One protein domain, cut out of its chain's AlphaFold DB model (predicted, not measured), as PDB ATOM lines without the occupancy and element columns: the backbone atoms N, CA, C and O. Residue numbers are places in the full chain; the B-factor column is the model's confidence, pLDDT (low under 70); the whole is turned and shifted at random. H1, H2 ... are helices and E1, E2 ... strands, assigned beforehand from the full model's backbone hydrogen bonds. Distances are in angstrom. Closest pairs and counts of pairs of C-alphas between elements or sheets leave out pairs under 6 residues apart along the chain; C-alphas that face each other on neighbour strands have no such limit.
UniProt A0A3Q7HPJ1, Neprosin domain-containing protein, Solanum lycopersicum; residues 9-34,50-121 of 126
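What this domain is: This is residues 9 to 34 and 50 to 121 of the 126 residues of the protein "Neprosin domain-containing protein" of Solanum lycopersicum (UniProt A0A3Q7HPJ1). Little regular structure: a three-stranded sheet runs on from E2 into the hairpin E3 and E4, whose tip, residues 76 to 81, sticks out, with E1 apart and long loops around. The order E2, E6, E5 is antiparallel. The 98 printed residues, loose with a radius of gyration of the C-alphas of 15.9 A, span 45 by 31 by 23 A; 38 are in six named strands and two helices, E1 E2 E3 E4 H1 E5 H2 E6, class mixed.

How they stand to each other: E1, residues 16 to 19, pairs with no named strand. E2, residues 66 to 69, and E6, residues 116 to 120, are antiparallel at 165 degrees; N 68 and O 117 are 2.9 A apart, within hydrogen-bond range. E5, residues 102 to 106, is antiparallel to E6 at 166 degrees, N 104 to O 118 2.8 A. The hairpin of E3, residues 72 to 77, and E4, residues 80 to 85, has N 75 to O 82 at 2.9 A. H1, residues 86 to 89, and H2, residues 110 to 113, only graze the sheet; both are too short for an O i to N i+4 pair, and each has its one O i to N i+3 pair within range.

Where its parts are: E1 begins at C-alpha 16 (74.194, -18.620, -27.295); E3 measures 15.3 A, E4 16.5 A, and E6 ends at C-alpha 120 (89.833, -29.709, -9.269).

The domain as a whole: Residues 35 to 49 are cut out, 27.9 A between C-alphas 34 and 50. H1 to E5 is a long link. Residues 9 to 12, 14 to 22, 25 to 34 and 57 to 60 have pLDDT under 70.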
ATOM      1  N   ILE A   9      75.031 -17.979 -21.621       55.59
ATOM      2  CA  ILE A   9      76.170 -18.871 -21.771       55.59
ATOM      3  C   ILE A   9      76.438 -18.946 -23.274       55.59
ATOM      4  O   ILE A   9      75.494 -19.064 -24.061       55.59
ATOM      5  N   LYS A  10      77.703 -18.854 -23.681       58.59
ATOM      6  CA  LYS A  10      78.120 -19.051 -25.073       58.59
ATOM      7  C   LYS A  10      79.006 -20.289 -25.174       58.59
ATOM      8  O   LYS A  10      79.848 -20.502 -24.304       58.59
ATOM      9  N   GLY A  11      78.783 -21.103 -26.205       57.34
ATOM     10  CA  GLY A  11      79.635 -22.244 -26.541       57.34
ATOM     11  C   GLY A  11      80.951 -21.801 -27.183       57.34
ATOM     12  O   GLY A  11      81.172 -20.608 -27.401       57.34
ATOM     13  N   GLU A  12      81.826 -22.753 -27.521       63.84
ATOM     14  CA  GLU A  12      83.120 -22.453 -28.165       63.84
ATOM     15  C   GLU A  12      82.979 -21.776 -29.538       63.84
ATOM     16  O   GLU A  12      83.857 -21.025 -29.954       63.84
ATOM     17  N   ASP A  13      81.853 -21.988 -30.219       74.62
ATOM     18  CA  ASP A  13      81.491 -21.328 -31.475       74.62
ATOM     19  C   ASP A  13      80.799 -19.969 -31.265       74.62
ATOM     20  O   ASP A  13      80.224 -19.407 -32.198       74.62
ATOM     21  N   TYR A  14      80.830 -19.446 -30.037       63.25
ATOM     22  CA  TYR A  14      80.159 -18.223 -29.603       63.25
ATOM     23  C   TYR A  14      78.633 -18.240 -29.762       63.25
ATOM     24  O   TYR A  14      77.988 -17.203 -29.553       63.25
ATOM     25  N   LYS A  15      78.020 -19.393 -30.070       69.25
ATOM     26  CA  LYS A  15      76.563 -19.502 -30.091       69.25
ATOM     27  C   LYS A  15      76.022 -19.439 -28.679       69.25
ATOM     28  O   LYS A  15      76.531 -20.076 -27.758       69.25
ATOM     29  N   GLN A  16      74.951 -18.673 -28.530       61.25
ATOM     30  CA  GLN A  16      74.194 -18.620 -27.295       61.25
ATOM     31  C   GLN A  16      73.598 -20.004 -27.010       61.25
ATOM     32  O   GLN A  16      72.756 -20.486 -27.762       61.25
ATOM     33  N   VAL A  17      74.035 -20.632 -25.920       56.12
ATOM     34  CA  VAL A  17      73.545 -21.944 -25.463       56.12
ATOM     35  C   VAL A  17      72.364 -21.818 -24.499       56.12
ATOM     36  O   VAL A  17      71.704 -22.808 -24.208       56.12
ATOM     37  N   GLY A  18      72.037 -20.604 -24.042       59.31
ATOM     38  CA  GLY A  18      70.828 -20.355 -23.260       59.31
ATOM     39  C   GLY A  18      70.732 -18.941 -22.694       59.31
ATOM     40  O   GLY A  18      71.677 -18.152 -22.771       59.31
ATOM     41  N   PHE A  19      69.568 -18.623 -22.131       65.81
ATOM     42  CA  PHE A  19      69.342 -17.459 -21.275       65.81
ATOM     43  C   PHE A  19      68.226 -17.757 -20.275       65.81
ATOM     44  O   PHE A  19      67.376 -18.610 -20.529       65.81
ATOM     45  N   TRP A  20      68.200 -17.020 -19.167       66.31
ATOM     46  CA  TRP A  20      67.100 -17.087 -18.209       66.31
ATOM     47  C   TRP A  20      66.054 -16.004 -18.509       66.31
ATOM     48  O   TRP A  20      66.333 -14.816 -18.324       66.31
ATOM     49  N   PRO A  21      64.849 -16.364 -18.992       63.44
ATOM     50  CA  PRO A  21      63.815 -15.386 -19.295       63.44
ATOM     51  C   PRO A  21      63.155 -14.842 -18.022       63.44
ATOM     52  O   PRO A  21      62.773 -15.582 -17.111       63.44
ATOM     53  N   LYS A  22      62.913 -13.526 -18.022       66.12
ATOM     54  CA  LYS A  22      62.200 -12.771 -16.975       66.12
ATOM     55  C   LYS A  22      60.802 -13.328 -16.648       66.12
ATOM     56  O   LYS A  22      60.280 -13.101 -15.557       66.12
ATOM     57  N   SER A  23      60.186 -14.036 -17.595       71.31
ATOM     58  CA  SER A  23      58.879 -14.679 -17.431       71.31
ATOM     59  C   SER A  23      58.907 -15.891 -16.498       71.31
ATOM     60  O   SER A  23      57.883 -16.198 -15.901       71.31
ATOM     61  N   ILE A  24      60.055 -16.560 -16.354       72.12
ATOM     62  CA  ILE A  24      60.205 -17.758 -15.512       72.12
ATOM     63  C   ILE A  24      60.871 -17.398 -14.176       72.12
ATOM     64  O   ILE A  24      60.509 -17.941 -13.137       72.12
ATOM     65  N   PHE A  25      61.790 -16.428 -14.174       68.00
ATOM     66  CA  PHE A  25      62.512 -15.991 -12.974       68.00
ATOM     67  C   PHE A  25      61.964 -14.664 -12.449       68.00
ATOM     68  O   PHE A  25      62.613 -13.618 -12.518       68.00
ATOM     69  N   THR A  26      60.737 -14.700 -11.930       69.75
ATOM     70  CA  THR A  26      60.006 -13.489 -11.534       69.75
ATOM     71  C   THR A  26      60.630 -12.758 -10.337       69.75
ATOM     72  O   THR A  26      60.555 -11.538 -10.228       69.75
ATOM     73  N   THR A  27      61.330 -13.470  -9.458       67.62
ATOM     74  CA  THR A  27      62.067 -12.878  -8.328       67.62
ATOM     75  C   THR A  27      63.374 -12.202  -8.746       67.62
ATOM     76  O   THR A  27      63.881 -11.354  -8.020       67.62
ATOM     77  N   LEU A  28      63.882 -12.511  -9.944       62.81
ATOM     78  CA  LEU A  28      65.042 -11.864 -10.568       62.81
ATOM     79  C   LEU A  28      64.616 -10.810 -11.613       62.81
ATOM     80  O   LEU A  28      65.448 -10.321 -12.374       62.81
ATOM     81  N   GLN A  29      63.326 -10.436 -11.664       61.72
ATOM     82  CA  GLN A  29      62.787  -9.495 -12.660       61.72
ATOM     83  C   GLN A  29      63.412  -8.101 -12.618       61.72
ATOM     84  O   GLN A  29      63.405  -7.418 -13.645       61.72
ATOM     85  N   ALA A  30      63.809  -7.647 -11.428       59.34
ATOM     86  CA  ALA A  30      64.093  -6.242 -11.163       59.34
ATOM     87  C   ALA A  30      65.586  -5.920 -11.184       59.34
ATOM     88  O   ALA A  30      65.948  -4.916 -11.780       59.34
ATOM     89  N   HIS A  31      66.425  -6.732 -10.528       58.12
ATOM     90  CA  HIS A  31      67.879  -6.614 -10.597       58.12
ATOM     91  C   HIS A  31      68.587  -7.865 -10.041       58.12
ATOM     92  O   HIS A  31      68.069  -8.512  -9.133       58.12
ATOM     93  N   ALA A  32      69.781  -8.183 -10.545       63.22
ATOM     94  CA  ALA A  32      70.705  -9.150  -9.956       63.22
ATOM     95  C   ALA A  32      71.940  -8.397  -9.442       63.22
ATOM     96  O   ALA A  32      72.595  -7.690 -10.195       63.22
ATOM     97  N   LEU A  33      72.292  -8.524  -8.163       67.00
ATOM     98  CA  LEU A  33      73.483  -7.849  -7.615       67.00
ATOM     99  C   LEU A  33      74.801  -8.548  -7.984       67.00
ATOM    100  O   LEU A  33      75.876  -8.019  -7.725       67.00
ATOM    101  N   GLY A  34      74.715  -9.720  -8.607       67.62
ATOM    102  CA  GLY A  34      75.848 -10.488  -9.098       67.62
ATOM    103  C   GLY A  34      75.379 -11.754  -9.805       67.62
ATOM    104  O   GLY A  34      74.184 -12.057  -9.842       67.62
ATOM    105  N   PRO A  50      82.663 -37.511  -5.221       85.25
ATOM    106  CA  PRO A  50      82.682 -37.467  -6.672       85.25
ATOM    107  C   PRO A  50      84.011 -36.936  -7.205       85.25
ATOM    108  O   PRO A  50      84.508 -35.928  -6.689       85.25
ATOM    109  N   PRO A  51      84.577 -37.573  -8.239       82.69
ATOM    110  CA  PRO A  51      85.757 -37.036  -8.873       82.69
ATOM    111  C   PRO A  51      85.433 -35.717  -9.585       82.69
ATOM    112  O   PRO A  51      84.334 -35.527 -10.113       82.69
ATOM    113  N   MET A  52      86.388 -34.787  -9.605       80.44
ATOM    114  CA  MET A  52      86.260 -33.514 -10.322       80.44
ATOM    115  C   MET A  52      87.619 -33.100 -10.896       80.44
ATOM    116  O   MET A  52      88.615 -33.048 -10.181       80.44
ATOM    117  N   GLY A  53      87.676 -32.790 -12.192       75.81
ATOM    118  CA  GLY A  53      88.954 -32.518 -12.860       75.81
ATOM    119  C   GLY A  53      89.854 -33.754 -12.905       75.81
ATOM    120  O   GLY A  53      89.367 -34.866 -13.104       75.81
ATOM    121  N   SER A  54      91.166 -33.562 -12.748       72.81
ATOM    122  CA  SER A  54      92.142 -34.660 -12.857       72.81
ATOM    123  C   SER A  54      92.548 -35.326 -11.546       72.81
ATOM    124  O   SER A  54      93.250 -36.338 -11.587       72.81
ATOM    125  N   GLY A  55      92.186 -34.772 -10.388       74.31
ATOM    126  CA  GLY A  55      92.776 -35.218  -9.122       74.31
ATOM    127  C   GLY A  55      94.197 -34.711  -8.879       74.31
ATOM    128  O   GLY A  55      94.825 -35.094  -7.890       74.31
ATOM    129  N   LEU A  56      94.733 -33.872  -9.768       70.81
ATOM    130  CA  LEU A  56      96.100 -33.368  -9.721       70.81
ATOM    131  C   LEU A  56      96.091 -31.884  -9.370       70.81
ATOM    132  O   LEU A  56      96.209 -31.004 -10.221       70.81
ATOM    133  N   PHE A  57      96.104 -31.623  -8.066       66.44
ATOM    134  CA  PHE A  57      96.123 -30.282  -7.472       66.44
ATOM    135  C   PHE A  57      97.341 -29.407  -7.837       66.44
ATOM    136  O   PHE A  57      97.435 -28.266  -7.389       66.44
ATOM    137  N   GLN A  58      98.330 -29.927  -8.574       59.28
ATOM    138  CA  GLN A  58      99.691 -29.391  -8.537       59.28
ATOM    139  C   GLN A  58      99.977 -28.151  -9.393       59.28
ATOM    140  O   GLN A  58     101.039 -27.575  -9.173       59.28
ATOM    141  N   LYS A  59      99.104 -27.713 -10.313       61.75
ATOM    142  CA  LYS A  59      99.140 -26.399 -11.015       61.75
ATOM    143  C   LYS A  59      98.205 -26.413 -12.226       61.75
ATOM    144  O   LYS A  59      97.802 -27.485 -12.662       61.75
ATOM    145  N   LYS A  60      97.980 -25.226 -12.813       69.81
ATOM    146  CA  LYS A  60      97.353 -25.007 -14.130       69.81
ATOM    147  C   LYS A  60      98.039 -25.838 -15.231       69.81
ATOM    148  O   LYS A  60      98.964 -25.371 -15.896       69.81
ATOM    149  N   ILE A  61      97.561 -27.059 -15.432       78.38
ATOM    150  CA  ILE A  61      97.887 -27.979 -16.521       78.38
ATOM    151  C   ILE A  61      96.590 -28.192 -17.301       78.38
ATOM    152  O   ILE A  61      95.810 -29.092 -17.010       78.38
ATOM    153  N   LEU A  62      96.352 -27.355 -18.311       77.81
ATOM    154  CA  LEU A  62      95.080 -27.327 -19.053       77.81
ATOM    155  C   LEU A  62      94.718 -28.641 -19.760       77.81
ATOM    156  O   LEU A  62      93.557 -28.853 -20.081       77.81
ATOM    157  N   SER A  63      95.692 -29.518 -20.010       77.38
ATOM    158  CA  SER A  63      95.445 -30.855 -20.568       77.38
ATOM    159  C   SER A  63      94.915 -31.862 -19.545       77.38
ATOM    160  O   SER A  63      94.574 -32.980 -19.919       77.38
ATOM    161  N   LYS A  64      94.887 -31.496 -18.261       75.06
ATOM    162  CA  LYS A  64      94.458 -32.358 -17.159       75.06
ATOM    163  C   LYS A  64      93.353 -31.709 -16.335       75.06
ATOM    164  O   LYS A  64      92.407 -32.386 -15.957       75.06
ATOM    165  N   ASN A  65      93.440 -30.406 -16.085       79.75
ATOM    166  CA  ASN A  65      92.454 -29.756 -15.242       79.75
ATOM    167  C   ASN A  65      91.127 -29.530 -15.955       79.75
ATOM    168  O   ASN A  65      91.092 -29.245 -17.154       79.75
ATOM    169  N   ALA A  66      90.043 -29.573 -15.185       84.25
ATOM    170  CA  ALA A  66      88.776 -29.036 -15.643       84.25
ATOM    171  C   ALA A  66      88.793 -27.509 -15.494       84.25
ATOM    172  O   ALA A  66      89.301 -26.961 -14.511       84.25
ATOM    173  N   TYR A  67      88.282 -26.806 -16.499       85.50
ATOM    174  CA  TYR A  67      88.279 -25.351 -16.512       85.50
ATOM    175  C   TYR A  67      87.115 -24.803 -17.327       85.50
ATOM    176  O   TYR A  67      86.538 -25.486 -18.174       85.50
ATOM    177  N   PHE A  68      86.799 -23.539 -17.092       83.62
ATOM    178  CA  PHE A  68      86.040 -22.709 -18.013       83.62
ATOM    179  C   PHE A  68      86.820 -21.423 -18.267       83.62
ATOM    180  O   PHE A  68      87.626 -20.985 -17.447       83.62
ATOM    181  N   ARG A  69      86.638 -20.852 -19.455       86.75
ATOM    182  CA  ARG A  69      87.460 -19.742 -19.933       86.75
ATOM    183  C   ARG A  69      86.643 -18.749 -20.742       86.75
ATOM    184  O   ARG A  69      85.606 -19.123 -21.290       86.75
ATOM    185  N   LYS A  70      87.136 -17.514 -20.867       80.69
ATOM    186  CA  LYS A  70      86.499 -16.426 -21.635       80.69
ATOM    187  C   LYS A  70      85.041 -16.173 -21.242       80.69
ATOM    188  O   LYS A  70      84.213 -15.817 -22.079       80.69
ATOM    189  N   CYS A  71      84.718 -16.368 -19.968       76.56
ATOM    190  CA  CYS A  71      83.402 -16.019 -19.468       76.56
ATOM    191  C   CYS A  71      83.229 -14.499 -19.493       76.56
ATOM    192  O   CYS A  71      84.161 -13.736 -19.239       76.56
ATOM    193  N   THR A  72      82.016 -14.071 -19.823       76.62
ATOM    194  CA  THR A  72      81.654 -12.661 -19.911       76.62
ATOM    195  C   THR A  72      80.373 -12.417 -19.145       76.62
ATOM    196  O   THR A  72      79.461 -13.245 -19.179       76.62
ATOM    197  N   PHE A  73      80.272 -11.256 -18.518       75.19
ATOM    198  CA  PHE A  73      79.051 -10.813 -17.871       75.19
ATOM    199  C   PHE A  73      78.348  -9.788 -18.758       75.19
ATOM    200  O   PHE A  73      78.994  -8.892 -19.301       75.19
ATOM    201  N   MET A  74      77.028  -9.897 -18.902       75.06
ATOM    202  CA  MET A  74      76.248  -8.947 -19.694       75.06
ATOM    203  C   MET A  74      75.380  -8.066 -18.798       75.06
ATOM    204  O   MET A  74      74.676  -8.552 -17.911       75.06
ATOM    205  N   TYR A  75      75.407  -6.768 -19.073       71.81
ATOM    206  CA  TYR A  75      74.635  -5.733 -18.395       71.81
ATOM    207  C   TYR A  75      73.742  -5.006 -19.396       71.81
ATOM    208  O   TYR A  75      74.129  -4.836 -20.550       71.81
ATOM    209  N   LEU A  76      72.583  -4.512 -18.947       71.19
ATOM    210  CA  LEU A  76      71.902  -3.436 -19.670       71.19
ATOM    211  C   LEU A  76      72.367  -2.084 -19.156       71.19
ATOM    212  O   LEU A  76      72.183  -1.760 -17.981       71.19
ATOM    213  N   VAL A  77      72.896  -1.277 -20.067       73.94
ATOM    214  CA  VAL A  77      73.247   0.122 -19.839       73.94
ATOM    215  C   VAL A  77      72.471   0.940 -20.861       73.94
ATOM    216  O   VAL A  77      72.588   0.700 -22.054       73.94
ATOM    217  N   ASN A  78      71.633   1.877 -20.406       81.19
ATOM    218  CA  ASN A  78      70.817   2.729 -21.285       81.19
ATOM    219  C   ASN A  78      69.999   1.952 -22.343       81.19
ATOM    220  O   ASN A  78      69.915   2.371 -23.492       81.19
ATOM    221  N   ASN A  79      69.386   0.827 -21.950       74.81
ATOM    222  CA  ASN A  79      68.660  -0.107 -22.829       74.81
ATOM    223  C   ASN A  79      69.507  -0.859 -23.876       74.81
ATOM    224  O   ASN A  79      68.941  -1.603 -24.676       74.81
ATOM    225  N   GLU A  80      70.832  -0.761 -23.833       74.81
ATOM    226  CA  GLU A  80      71.731  -1.543 -24.682       74.81
ATOM    227  C   GLU A  80      72.419  -2.653 -23.885       74.81
ATOM    228  O   GLU A  80      72.784  -2.473 -22.721       74.81
ATOM    229  N   VAL A  81      72.591  -3.822 -24.513       75.81
ATOM    230  CA  VAL A  81      73.324  -4.944 -23.916       75.81
ATOM    231  C   VAL A  81      74.819  -4.708 -24.092       75.81
ATOM    232  O   VAL A  81      75.344  -4.782 -25.200       75.81
ATOM    233  N   VAL A  82      75.510  -4.484 -22.981       79.06
ATOM    234  CA  VAL A  82      76.967  -4.373 -22.919       79.06
ATOM    235  C   VAL A  82      77.535  -5.661 -22.340       79.06
ATOM    236  O   VAL A  82      76.994  -6.219 -21.386       79.06
ATOM    237  N   THR A  83      78.630  -6.149 -22.918       77.69
ATOM    238  CA  THR A  83      79.330  -7.355 -22.463       77.69
ATOM    239  C   THR A  83      80.683  -6.967 -21.881       77.69
ATOM    240  O   THR A  83      81.464  -6.289 -22.541       77.69
ATOM    241  N   TYR A  84      80.974  -7.425 -20.668       78.56
ATOM    242  CA  TYR A  84      82.232  -7.194 -19.965       78.56
ATOM    243  C   TYR A  84      82.989  -8.510 -19.770       78.56
ATOM    244  O   TYR A  84      82.380  -9.547 -19.489       78.56
ATOM    245  N   SER A  85      84.320  -8.465 -19.884       78.94
ATOM    246  CA  SER A  85      85.175  -9.558 -19.402       78.94
ATOM    247  C   SER A  85      85.063  -9.665 -17.882       78.94
ATOM    248  O   SER A  85      84.936  -8.650 -17.192       78.94
ATOM    249  N   LEU A  86      85.163 -10.882 -17.352       78.62
ATOM    250  CA  LEU A  86      85.267 -11.089 -15.907       78.62
ATOM    251  C   LEU A  86      86.539 -10.479 -15.307       78.62
ATOM    252  O   LEU A  86      86.508 -10.085 -14.146       78.62
ATOM    253  N   ASP A  87      87.598 -10.287 -16.100       79.75
ATOM    254  CA  ASP A  87      88.798  -9.558 -15.660       79.75
ATOM    255  C   ASP A  87      88.468  -8.125 -15.204       79.75
ATOM    256  O   ASP A  87      89.125  -7.579 -14.325       79.75
ATOM    257  N   HIS A  88      87.421  -7.515 -15.778       77.81
ATOM    258  CA  HIS A  88      87.008  -6.149 -15.456       77.81
ATOM    259  C   HIS A  88      86.125  -6.062 -14.204       77.81
ATOM    260  O   HIS A  88      86.177  -5.070 -13.481       77.81
ATOM    261  N   ILE A  89      85.287  -7.073 -13.963       77.19
ATOM    262  CA  ILE A  89      84.294  -7.059 -12.874       77.19
ATOM    263  C   ILE A  89      84.854  -7.714 -11.603       77.19
ATOM    264  O   ILE A  89      84.416  -7.394 -10.498       77.19
ATOM    265  N   GLY A  90      85.855  -8.584 -11.752       77.12
ATOM    266  CA  GLY A  90      86.421  -9.382 -10.675       77.12
ATOM    267  C   GLY A  90      85.553 -10.593 -10.343       77.12
ATOM    268  O   GLY A  90      84.337 -10.605 -10.551       77.12
ATOM    269  N   THR A  91      86.190 -11.640  -9.824       82.25
ATOM    270  CA  THR A  91      85.506 -12.855  -9.379       82.25
ATOM    271  C   THR A  91      86.003 -13.275  -8.002       82.25
ATOM    272  O   THR A  91      87.042 -12.810  -7.530       82.25
ATOM    273  N   TYR A  92      85.219 -14.109  -7.320       86.38
ATOM    274  CA  TYR A  92      85.564 -14.632  -6.005       86.38
ATOM    275  C   TYR A  92      85.461 -16.163  -6.030       86.38
ATOM    276  O   TYR A  92      84.339 -16.683  -6.029       86.38
ATOM    277  N   PRO A  93      86.589 -16.897  -6.097       87.62
ATOM    278  CA  PRO A  93      86.563 -18.353  -6.060       87.62
ATOM    279  C   PRO A  93      86.020 -18.841  -4.713       87.62
ATOM    280  O   PRO A  93      86.323 -18.279  -3.661       87.62
ATOM    281  N   PHE A  94      85.200 -19.890  -4.758       88.12
ATOM    282  CA  PHE A  94      84.576 -20.472  -3.579       88.12
ATOM    283  C   PHE A  94      84.553 -21.996  -3.670       88.12
ATOM    284  O   PHE A  94      84.095 -22.568  -4.661       88.12
ATOM    285  N   GLU A  95      84.943 -22.644  -2.576       88.56
ATOM    286  CA  GLU A  95      84.788 -24.075  -2.374       88.56
ATOM    287  C   GLU A  95      84.301 -24.367  -0.948       88.56
ATOM    288  O   GLU A  95      84.790 -23.813   0.035       88.56
ATOM    289  N   SER A  96      83.327 -25.268  -0.817       86.50
ATOM    290  CA  SER A  96      82.764 -25.633   0.490       86.50
ATOM    291  C   SER A  96      83.645 -26.612   1.271       86.50
ATOM    292  O   SER A  96      83.596 -26.643   2.499       86.50
ATOM    293  N   ASN A  97      84.459 -27.409   0.573       86.31
ATOM    294  CA  ASN A  97      85.405 -28.344   1.174       86.31
ATOM    295  C   ASN A  97      86.793 -28.167   0.554       86.31
ATOM    296  O   ASN A  97      87.173 -28.865  -0.387       86.31
ATOM    297  N   THR A  98      87.557 -27.242   1.134       85.00
ATOM    298  CA  THR A  98      88.905 -26.852   0.697       85.00
ATOM    299  C   THR A  98      89.942 -27.970   0.793       85.00
ATOM    300  O   THR A  98      91.021 -27.833   0.218       85.00
ATOM    301  N   ASN A  99      89.654 -29.064   1.507       83.75
ATOM    302  CA  ASN A  99      90.555 -30.214   1.605       83.75
ATOM    303  C   ASN A  99      90.442 -31.148   0.397       83.75
ATOM    304  O   ASN A  99      91.388 -31.873   0.103       83.75
ATOM    305  N   LEU A 100      89.286 -31.156  -0.271       83.50
ATOM    306  CA  LEU A 100      88.998 -32.078  -1.369       83.50
ATOM    307  C   LEU A 100      88.885 -31.380  -2.709       83.50
ATOM    308  O   LEU A 100      89.284 -31.967  -3.702       83.50
ATOM    309  N   TYR A 101      88.348 -30.164  -2.737       87.12
ATOM    310  CA  TYR A 101      88.127 -29.412  -3.962       87.12
ATOM    311  C   TYR A 101      88.888 -28.097  -3.914       87.12
ATOM    312  O   TYR A 101      89.080 -27.515  -2.843       87.12
ATOM    313  N   LYS A 102      89.327 -27.641  -5.083       87.50
ATOM    314  CA  LYS A 102      90.045 -26.380  -5.263       87.50
ATOM    315  C   LYS A 102      89.490 -25.639  -6.461       87.50
ATOM    316  O   LYS A 102      89.316 -26.239  -7.519       87.50
ATOM    317  N   VAL A 103      89.296 -24.335  -6.300       88.25
ATOM    318  CA  VAL A 103      89.005 -23.412  -7.396       88.25
ATOM    319  C   VAL A 103      90.131 -22.385  -7.474       88.25
ATOM    320  O   VAL A 103      90.580 -21.850  -6.462       88.25
ATOM    321  N   GLN A 104      90.628 -22.133  -8.679       88.06
ATOM    322  CA  GLN A 104      91.667 -21.144  -8.947       88.06
ATOM    323  C   GLN A 104      91.196 -20.195 -10.042       88.06
ATOM    324  O   GLN A 104      90.781 -20.644 -11.110       88.06
ATOM    325  N   ASP A 105      91.291 -18.898  -9.766       87.88
ATOM    326  CA  ASP A 105      90.987 -17.825 -10.710       87.88
ATOM    327  C   ASP A 105      92.295 -17.251 -11.279       87.88
ATOM    328  O   ASP A 105      93.183 -16.826 -10.534       87.88
ATOM    329  N   PHE A 106      92.419 -17.282 -12.605       87.50
ATOM    330  CA  PHE A 106      93.521 -16.709 -13.362       87.50
ATOM    331  C   PHE A 106      92.995 -15.647 -14.335       87.50
ATOM    332  O   PHE A 106      92.421 -15.968 -15.380       87.50
ATOM    333  N   ILE A 107      93.286 -14.385 -14.034       87.31
ATOM    334  CA  ILE A 107      92.961 -13.244 -14.896       87.31
ATOM    335  C   ILE A 107      93.953 -13.102 -16.059       87.31
ATOM    336  O   ILE A 107      95.099 -13.543 -15.960       87.31
ATOM    337  N   GLU A 108      93.526 -12.482 -17.159       85.38
ATOM    338  CA  GLU A 108      94.402 -12.028 -18.259       85.38
ATOM    339  C   GLU A 108      95.343 -13.103 -18.860       85.38
ATOM    340  O   GLU A 108      96.514 -12.854 -19.145       85.38
ATOM    341  N   GLN A 109      94.864 -14.328 -19.113       87.44
ATOM    342  CA  GLN A 109      95.701 -15.425 -19.644       87.44
ATOM    343  C   GLN A 109      95.954 -15.350 -21.170       87.44
ATOM    344  O   GLN A 109      96.122 -16.376 -21.836       87.44
ATOM    345  N   GLY A 110      95.987 -14.136 -21.729       84.00
ATOM    346  CA  GLY A 110      96.165 -13.848 -23.158       84.00
ATOM    347  C   GLY A 110      94.953 -14.201 -24.028       84.00
ATOM    348  O   GLY A 110      93.992 -14.807 -23.567       84.00
ATOM    349  N   ASP A 111      94.996 -13.872 -25.320       82.44
ATOM    350  CA  ASP A 111      93.819 -13.937 -26.211       82.44
ATOM    351  C   ASP A 111      93.218 -15.337 -26.387       82.44
ATOM    352  O   ASP A 111      92.035 -15.491 -26.702       82.44
ATOM    353  N   VAL A 112      94.017 -16.388 -26.197       83.00
ATOM    354  CA  VAL A 112      93.568 -17.776 -26.363       83.00
ATOM    355  C   VAL A 112      92.760 -18.246 -25.156       83.00
ATOM    356  O   VAL A 112      91.752 -18.936 -25.327       83.00
ATOM    357  N   LEU A 113      93.172 -17.887 -23.943       82.75
ATOM    358  CA  LEU A 113      92.554 -18.373 -22.709       82.75
ATOM    359  C   LEU A 113      91.672 -17.309 -22.051       82.75
ATOM    360  O   LEU A 113      90.613 -17.650 -21.545       82.75
ATOM    361  N   GLY A 114      92.030 -16.031 -22.137       86.44
ATOM    362  CA  GLY A 114      91.331 -14.930 -21.478       86.44
ATOM    363  C   GLY A 114      91.277 -15.128 -19.965       86.44
ATOM    364  O   GLY A 114      92.189 -15.704 -19.376       86.44
ATOM    365  N   HIS A 115      90.186 -14.692 -19.345       86.81
ATOM    366  CA  HIS A 115      89.868 -15.068 -17.974       86.81
ATOM    367  C   HIS A 115      89.667 -16.586 -17.873       86.81
ATOM    368  O   HIS A 115      88.865 -17.153 -18.625       86.81
ATOM    369  N   LEU A 116      90.372 -17.246 -16.959       87.56
ATOM    370  CA  LEU A 116      90.399 -18.698 -16.826       87.56
ATOM    371  C   LEU A 116      90.142 -19.094 -15.379       87.56
ATOM    372  O   LEU A 116      90.924 -18.765 -14.493       87.56
ATOM    373  N   ILE A 117      89.122 -19.918 -15.170       87.69
ATOM    374  CA  ILE A 117      88.857 -20.512 -13.866       87.69
ATOM    375  C   ILE A 117      89.037 -22.015 -13.970       87.69
ATOM    376  O   ILE A 117      88.440 -22.684 -14.815       87.69
ATOM    377  N   VAL A 118      89.893 -22.533 -13.101       87.75
ATOM    378  CA  VAL A 118      90.271 -23.939 -13.026       87.75
ATOM    379  C   VAL A 118      89.672 -24.531 -11.763       87.75
ATOM    380  O   VAL A 118      89.730 -23.911 -10.701       87.75
ATOM    381  N   TYR A 119      89.107 -25.727 -11.869       87.25
ATOM    382  CA  TYR A 119      88.534 -26.441 -10.739       87.25
ATOM    383  C   TYR A 119      88.973 -27.905 -10.733       87.25
ATOM    384  O   TYR A 119      89.077 -28.568 -11.764       87.25
ATOM    385  N   GLU A 120      89.264 -28.392  -9.535       87.06
ATOM    386  CA  GLU A 120      89.833 -29.709  -9.269       87.06
ATOM    387  C   GLU A 120      89.174 -30.304  -8.021       87.06
ATOM    388  O   GLU A 120      88.708 -29.585  -7.134       87.06
ATOM    389  N   GLY A 121      89.170 -31.625  -7.941       85.25
ATOM    390  CA  GLY A 121      88.664 -32.414  -6.833       85.25
ATOM    391  C   GLY A 121      89.412 -33.736  -6.724       85.25
ATOM    392  O   GLY A 121      90.484 -33.872  -7.302       85.25
TER     393      GLY A 121